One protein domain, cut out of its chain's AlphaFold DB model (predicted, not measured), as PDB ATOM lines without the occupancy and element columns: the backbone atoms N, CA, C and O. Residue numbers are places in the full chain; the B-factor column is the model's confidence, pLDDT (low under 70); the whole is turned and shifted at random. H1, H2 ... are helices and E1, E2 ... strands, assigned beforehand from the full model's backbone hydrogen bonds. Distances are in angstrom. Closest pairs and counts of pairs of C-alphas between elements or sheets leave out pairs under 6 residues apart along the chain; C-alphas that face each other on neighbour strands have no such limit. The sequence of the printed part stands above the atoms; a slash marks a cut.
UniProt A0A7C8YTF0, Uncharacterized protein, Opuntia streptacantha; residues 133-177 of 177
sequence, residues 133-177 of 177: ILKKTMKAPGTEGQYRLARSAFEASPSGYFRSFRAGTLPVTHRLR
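AT A GLANCE: This is residues 133 to 177 of the 177 residues of an uncharacterized protein of Opuntia streptacantha (UniProt A0A7C8YTF0). The chain goes round in a small open ring: a short hairpin of E1 and E2, then H1 straight after E2, then H2 turned about perpendicular to H1, and an unnamed tail, residues 167 to 177, that folds back from H2 past E2. The corner between the helices, residues 155 to 160, of which 158 to 160 belong to H2, sticks out. The printed part has 45 residues, with two named strands and two named helices in the order E1, E2, H1, H2; the sheet is E1 - E2, antiparallel. The class is mixed, helices and strands, with 21 residues in named elements, under half of those printed. The whole is compact, with a radius of gyration of the C-alphas of 10.2 A, and the C-alphas span 29 by 26 by 15 A.

IN THESE COORDINATES: E1 is residues 137 to 139, and its C-alpha 137 stands at (-34.213, -33.717, -21.225). E2 is residues 148 to 150. H1 is residues 151 to 156, 8.6 A from first to last C-alpha, with C-alpha 151 at (-37.984, -35.711, -24.742). H2, residues 158 to 166, is the longest helix, 12.7 A from first to last C-alpha, and its C-alpha 166 stands at (-40.221, -53.856, -18.428). E1 and E2 each measure 6.9 A from first to last C-alpha.

HOW THE PARTS SIT: E1 and E2 form a hairpin of antiparallel neighbours, with 139 degrees between their N-to-C directions. The C-alphas of Thr 137 and Ala 150 face each other at 4.5 A. N 138 and O 149 are within hydrogen-bond range at 2.9 A, as are N 149 and O 138 at 3.0 A. The closest C-alphas of E1 and H1 are those of Thr 137 and Arg 151, 5.5 A apart. H1 and H2 are close but not clearly touching, with the C-alphas of Phe 154 and Tyr 161 the closest at 6.7 A. Their lines are about perpendicular, at 78 degrees. H2 is apart from E1 and from E2. In H1 and H2 every O i to N i+4 pair is within hydrogen-bond range.

THE WHOLE: The two C-alphas farthest apart are those of Ile 133 and Ala 167, at 30.1 A. The printed part has no cut, and it ends at residue 177, the chain's last residue. The links E2 to H1 and H1 to H2 are tight, the link E1 to E2, 8 residues, is short, and no link is long. Residues 155 to 160 stand free. The mean pLDDT of the printed part is 79.6, and it is under 70 in residues 133 to 135 and 171 to 177 of this predicted model.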
ATOM      1  N   ILE A 133     -29.328 -27.848 -30.105       57.97
ATOM      2  CA  ILE A 133     -30.663 -28.079 -29.588       57.97
ATOM      3  C   ILE A 133     -30.390 -28.617 -28.193       57.97
ATOM      4  O   ILE A 133     -29.839 -29.711 -28.060       57.97
ATOM      5  N   LEU A 134     -30.613 -27.792 -27.169       58.25
ATOM      6  CA  LEU A 134     -30.567 -28.224 -25.790       58.25
ATOM      7  C   LEU A 134     -31.749 -29.176 -25.733       58.25
ATOM      8  O   LEU A 134     -32.883 -28.742 -25.534       58.25
ATOM      9  N   LYS A 135     -31.503 -30.432 -26.134       65.94
ATOM     10  CA  LYS A 135     -32.509 -31.475 -26.268       65.94
ATOM     11  C   LYS A 135     -33.157 -31.476 -24.908       65.94
ATOM     12  O   LYS A 135     -32.484 -31.816 -23.940       65.94
ATOM     13  N   LYS A 136     -34.391 -30.967 -24.816       77.81
ATOM     14  CA  LYS A 136     -35.083 -30.838 -23.537       77.81
ATOM     15  C   LYS A 136     -35.088 -32.236 -22.940       77.81
ATOM     16  O   LYS A 136     -35.751 -33.132 -23.457       77.81
ATOM     17  N   THR A 137     -34.252 -32.450 -21.935       84.31
ATOM     18  CA  THR A 137     -34.213 -33.717 -21.225       84.31
ATOM     19  C   THR A 137     -35.351 -33.692 -20.228       84.31
ATOM     20  O   THR A 137     -35.528 -32.688 -19.536       84.31
ATOM     21  N   MET A 138     -36.103 -34.774 -20.137       86.06
ATOM     22  CA  MET A 138     -37.145 -34.949 -19.131       86.06
ATOM     23  C   MET A 138     -36.750 -36.067 -18.169       86.06
ATOM     24  O   MET A 138     -35.954 -36.940 -18.522       86.06
ATOM     25  N   LYS A 139     -37.288 -36.027 -16.944       87.69
ATOM     26  CA  LYS A 139     -37.193 -37.160 -16.015       87.69
ATOM     27  C   LYS A 139     -37.959 -38.338 -16.620       87.69
ATOM     28  O   LYS A 139     -39.079 -38.156 -17.098       87.69
ATOM     29  N   ALA A 140     -37.336 -39.509 -16.640       85.38
ATOM     30  CA  ALA A 140     -37.918 -40.700 -17.239       85.38
ATOM     31  C   ALA A 140     -39.035 -41.269 -16.328       85.38
ATOM     32  O   ALA A 140     -38.777 -41.510 -15.144       85.38
ATOM     33  N   PRO A 141     -40.271 -41.468 -16.826       85.12
ATOM     34  CA  PRO A 141     -41.385 -41.950 -16.008       85.12
ATOM     35  C   PRO A 141     -41.156 -43.394 -15.536       85.12
ATOM     36  O   PRO A 141     -40.695 -44.230 -16.310       85.12
ATOM     37  N   GLY A 142     -41.471 -43.692 -14.271       86.06
ATOM     38  CA  GLY A 142     -41.263 -45.017 -13.661       86.06
ATOM     39  C   GLY A 142     -39.842 -45.267 -13.145       86.06
ATOM     40  O   GLY A 142     -39.598 -46.258 -12.470       86.06
ATOM     41  N   THR A 143     -38.913 -44.349 -13.401       74.94
ATOM     42  CA  THR A 143     -37.647 -44.275 -12.666       74.94
ATOM     43  C   THR A 143     -37.839 -43.232 -11.572       74.94
ATOM     44  O   THR A 143     -38.447 -42.200 -11.848       74.94
ATOM     45  N   GLU A 144     -37.358 -43.452 -10.349       84.31
ATOM     46  CA  GLU A 144     -37.493 -42.523  -9.206       84.31
ATOM     47  C   GLU A 144     -36.691 -41.208  -9.389       84.31
ATOM     48  O   GLU A 144     -36.003 -40.720  -8.501       84.31
ATOM     49  N   GLY A 145     -36.701 -40.629 -10.591       78.44
ATOM     50  CA  GLY A 145     -35.939 -39.450 -10.979       78.44
ATOM     51  C   GLY A 145     -34.467 -39.715 -11.298       78.44
ATOM     52  O   GLY A 145     -33.768 -38.762 -11.636       78.44
ATOM     53  N   GLN A 146     -34.003 -40.967 -11.233       80.88
ATOM     54  CA  GLN A 146     -32.586 -41.322 -11.402       80.88
ATOM     55  C   GLN A 146     -32.072 -41.169 -12.844       80.88
ATOM     56  O   GLN A 146     -30.875 -40.958 -13.049       80.88
ATOM     57  N   TYR A 147     -32.959 -41.231 -13.844       81.88
ATOM     58  CA  TYR A 147     -32.588 -41.153 -15.258       81.88
ATOM     59  C   TYR A 147     -33.261 -39.975 -15.969       81.88
ATOM     60  O   TYR A 147     -34.431 -39.645 -15.737       81.88
ATOM     61  N   ARG A 148     -32.510 -39.348 -16.880       84.81
ATOM     62  CA  ARG A 148     -33.024 -38.346 -17.819       84.81
ATOM     63  C   ARG A 148     -32.922 -38.868 -19.241       84.81
ATOM     64  O   ARG A 148     -31.876 -39.359 -19.649       84.81
ATOM     65  N   LEU A 149     -33.998 -38.698 -19.999       86.19
ATOM     66  CA  LEU A 149     -34.060 -39.060 -21.411       86.19
ATOM     67  C   LEU A 149     -34.361 -37.829 -22.262       86.19
ATOM     68  O   LEU A 149     -34.953 -36.851 -21.792       86.19
ATOM     69  N   ALA A 150     -33.941 -37.855 -23.524       86.50
ATOM     70  CA  ALA A 150     -34.297 -36.807 -24.470       86.50
ATOM     71  C   ALA A 150     -35.802 -36.873 -24.759       86.50
ATOM     72  O   ALA A 150     -36.292 -37.904 -25.215       86.50
ATOM     73  N   ARG A 151     -36.528 -35.772 -24.538       88.06
ATOM     74  CA  ARG A 151     -37.984 -35.711 -24.742       88.06
ATOM     75  C   ARG A 151     -38.403 -36.171 -26.139       88.06
ATOM     76  O   ARG A 151     -39.339 -36.946 -26.264       88.06
ATOM     77  N   SER A 152     -37.639 -35.788 -27.163       85.19
ATOM     78  CA  SER A 152     -37.889 -36.201 -28.547       85.19
ATOM     79  C   SER A 152     -37.798 -37.716 -28.756       85.19
ATOM     80  O   SER A 152     -38.519 -38.256 -29.582       85.19
ATOM     81  N   ALA A 153     -36.925 -38.414 -28.021       85.00
ATOM     82  CA  ALA A 153     -36.797 -39.866 -28.131       85.00
ATOM     83  C   ALA A 153     -38.004 -40.588 -27.510       85.00
ATOM     84  O   ALA A 153     -38.463 -41.588 -28.053       85.00
ATOM     85  N   PHE A 154     -38.546 -40.061 -26.408       88.25
ATOM     86  CA  PHE A 154     -39.766 -40.595 -25.799       88.25
ATOM     87  C   PHE A 154     -41.008 -40.307 -26.640       88.25
ATOM     88  O   PHE A 154     -41.804 -41.212 -26.866       88.25
ATOM     89  N   GLU A 155     -41.151 -39.081 -27.145       90.69
ATOM     90  CA  GLU A 155     -42.285 -38.702 -27.998       90.69
ATOM     91  C   GLU A 155     -42.289 -39.475 -29.329       90.69
ATOM     92  O   GLU A 155     -43.359 -39.791 -29.839       90.69
ATOM     93  N   ALA A 156     -41.117 -39.853 -29.856       90.88
ATOM     94  CA  ALA A 156     -41.014 -40.664 -31.069       90.88
ATOM     95  C   ALA A 156     -41.454 -42.129 -30.877       90.88
ATOM     96  O   ALA A 156     -41.969 -42.738 -31.813       90.88
ATOM     97  N   SER A 157     -41.237 -42.724 -29.695       91.38
ATOM     98  CA  SER A 157     -41.632 -44.115 -29.425       91.38
ATOM     99  C   SER A 157     -41.900 -44.369 -27.934       91.38
ATOM    100  O   SER A 157     -41.070 -44.954 -27.226       91.38
ATOM    101  N   PRO A 158     -43.081 -43.976 -27.426       90.62
ATOM    102  CA  PRO A 158     -43.412 -44.177 -26.017       90.62
ATOM    103  C   PRO A 158     -43.543 -45.668 -25.675       90.62
ATOM    104  O   PRO A 158     -43.106 -46.110 -24.613       90.62
ATOM    105  N   SER A 159     -44.076 -46.480 -26.592       91.06
ATOM    106  CA  SER A 159     -44.214 -47.929 -26.400       91.06
ATOM    107  C   SER A 159     -42.859 -48.640 -26.316       91.06
ATOM    108  O   SER A 159     -42.681 -49.511 -25.463       91.06
ATOM    109  N   GLY A 160     -41.887 -48.238 -27.143       88.69
ATOM    110  CA  GLY A 160     -40.526 -48.776 -27.115       88.69
ATOM    111  C   GLY A 160     -39.827 -48.526 -25.778       88.69
ATOM    112  O   GLY A 160     -39.195 -49.436 -25.233       88.69
ATOM    113  N   TYR A 161     -40.019 -47.334 -25.202       87.56
ATOM    114  CA  TYR A 161     -39.528 -47.003 -23.863       87.56
ATOM    115  C   TYR A 161     -40.084 -47.963 -22.802       87.56
ATOM    116  O   TYR A 161     -39.311 -48.612 -22.098       87.56
ATOM    117  N   PHE A 162     -41.412 -48.115 -22.714       89.75
ATOM    118  CA  PHE A 162     -42.024 -48.969 -21.687       89.75
ATOM    119  C   PHE A 162     -41.700 -50.452 -21.874       89.75
ATOM    120  O   PHE A 162     -41.532 -51.170 -20.888       89.75
ATOM    121  N   ARG A 163     -41.574 -50.919 -23.120       90.75
ATOM    122  CA  ARG A 163     -41.160 -52.298 -23.413       90.75
ATOM    123  C   ARG A 163     -39.752 -52.575 -22.887       90.75
ATOM    124  O   ARG A 163     -39.543 -53.578 -22.214       90.75
ATOM    125  N   SER A 164     -38.824 -51.656 -23.141       86.94
ATOM    126  CA  SER A 164     -37.431 -51.752 -22.683       86.94
ATOM    127  C   SER A 164     -37.322 -51.618 -21.160       86.94
ATOM    128  O   SER A 164     -36.561 -52.346 -20.529       86.94
ATOM    129  N   PHE A 165     -38.144 -50.748 -20.559       87.44
ATOM    130  CA  PHE A 165     -38.258 -50.588 -19.108       87.44
ATOM    131  C   PHE A 165     -38.720 -51.884 -18.422       87.44
ATOM    132  O   PHE A 165     -38.097 -52.320 -17.459       87.44
ATOM    133  N   ARG A 166     -39.754 -52.555 -18.951       87.56
ATOM    134  CA  ARG A 166     -40.221 -53.856 -18.428       87.56
ATOM    135  C   ARG A 166     -39.201 -54.977 -18.618       87.56
ATOM    136  O   ARG A 166     -39.135 -55.875 -17.791       87.56
ATOM    137  N   ALA A 167     -38.407 -54.912 -19.684       88.62
ATOM    138  CA  ALA A 167     -37.319 -55.851 -19.939       88.62
ATOM    139  C   ALA A 167     -36.049 -55.560 -19.111       88.62
ATOM    140  O   ALA A 167     -35.026 -56.206 -19.325       88.62
ATOM    141  N   GLY A 168     -36.058 -54.547 -18.229       85.31
ATOM    142  CA  GLY A 168     -34.885 -54.137 -17.442       85.31
ATOM    143  C   GLY A 168     -33.721 -53.593 -18.280       85.31
ATOM    144  O   GLY A 168     -32.632 -53.371 -17.761       85.31
ATOM    145  N   THR A 169     -33.937 -53.361 -19.576       80.25
ATOM    146  CA  THR A 169     -32.899 -52.991 -20.544       80.25
ATOM    147  C   THR A 169     -33.042 -51.511 -20.883       80.25
ATOM    148  O   THR A 169     -33.431 -51.136 -21.988       80.25
ATOM    149  N   LEU A 170     -32.812 -50.636 -19.902       72.88
ATOM    150  CA  LEU A 170     -32.854 -49.197 -20.153       72.88
ATOM    151  C   LEU A 170     -31.602 -48.760 -20.929       72.88
ATOM    152  O   LEU A 170     -30.488 -49.073 -20.502       72.88
ATOM    153  N   PRO A 171     -31.743 -48.014 -22.041       63.84
ATOM    154  CA  PRO A 171     -30.594 -47.442 -22.726       63.84
ATOM    155  C   PRO A 171     -29.884 -46.490 -21.762       63.84
ATOM    156  O   PRO A 171     -30.492 -45.561 -21.229       63.84
ATOM    157  N   VAL A 172     -28.602 -46.750 -21.499       58.91
ATOM    158  CA  VAL A 172     -27.775 -45.991 -20.554       58.91
ATOM    159  C   VAL A 172     -27.616 -44.560 -21.064       58.91
ATOM    160  O   VAL A 172     -26.704 -44.242 -21.819       58.91
ATOM    161  N   THR A 173     -28.511 -43.667 -20.654       60.84
ATOM    162  CA  THR A 173     -28.340 -42.226 -20.841       60.84
ATOM    163  C   THR A 173     -28.036 -41.602 -19.491       60.84
ATOM    164  O   THR A 173     -28.914 -41.514 -18.640       60.84
ATOM    165  N   HIS A 174     -26.762 -41.231 -19.316       54.84
ATOM    166  CA  HIS A 174     -26.187 -40.429 -18.231       54.84
ATOM    167  C   HIS A 174     -26.895 -40.549 -16.870       54.84
ATOM    168  O   HIS A 174     -27.832 -39.810 -16.568       54.84
ATOM    169  N   ARG A 175     -26.381 -41.443 -16.016       54.16
ATOM    170  CA  ARG A 175     -26.700 -41.459 -14.585       54.16
ATOM    171  C   ARG A 175     -26.355 -40.084 -14.008       54.16
ATOM    172  O   ARG A 175     -25.217 -39.637 -14.150       54.16
ATOM    173  N   LEU A 176     -27.333 -39.407 -13.412       56.44
ATOM    174  CA  LEU A 176     -27.076 -38.187 -12.651       56.44
ATOM    175  C   LEU A 176     -26.203 -38.594 -11.459       56.44
ATOM    176  O   LEU A 176     -26.616 -39.444 -10.670       56.44
ATOM    177  N   ARG A 177     -24.969 -38.091 -11.423       53.00
ATOM    178  CA  ARG A 177     -24.055 -38.271 -10.297       53.00
ATOM    179  C   ARG A 177     -24.306 -37.164  -9.281       53.00
ATOM    180  O   ARG A 177     -24.607 -36.037  -9.738       53.00
TER     181      ARG A 177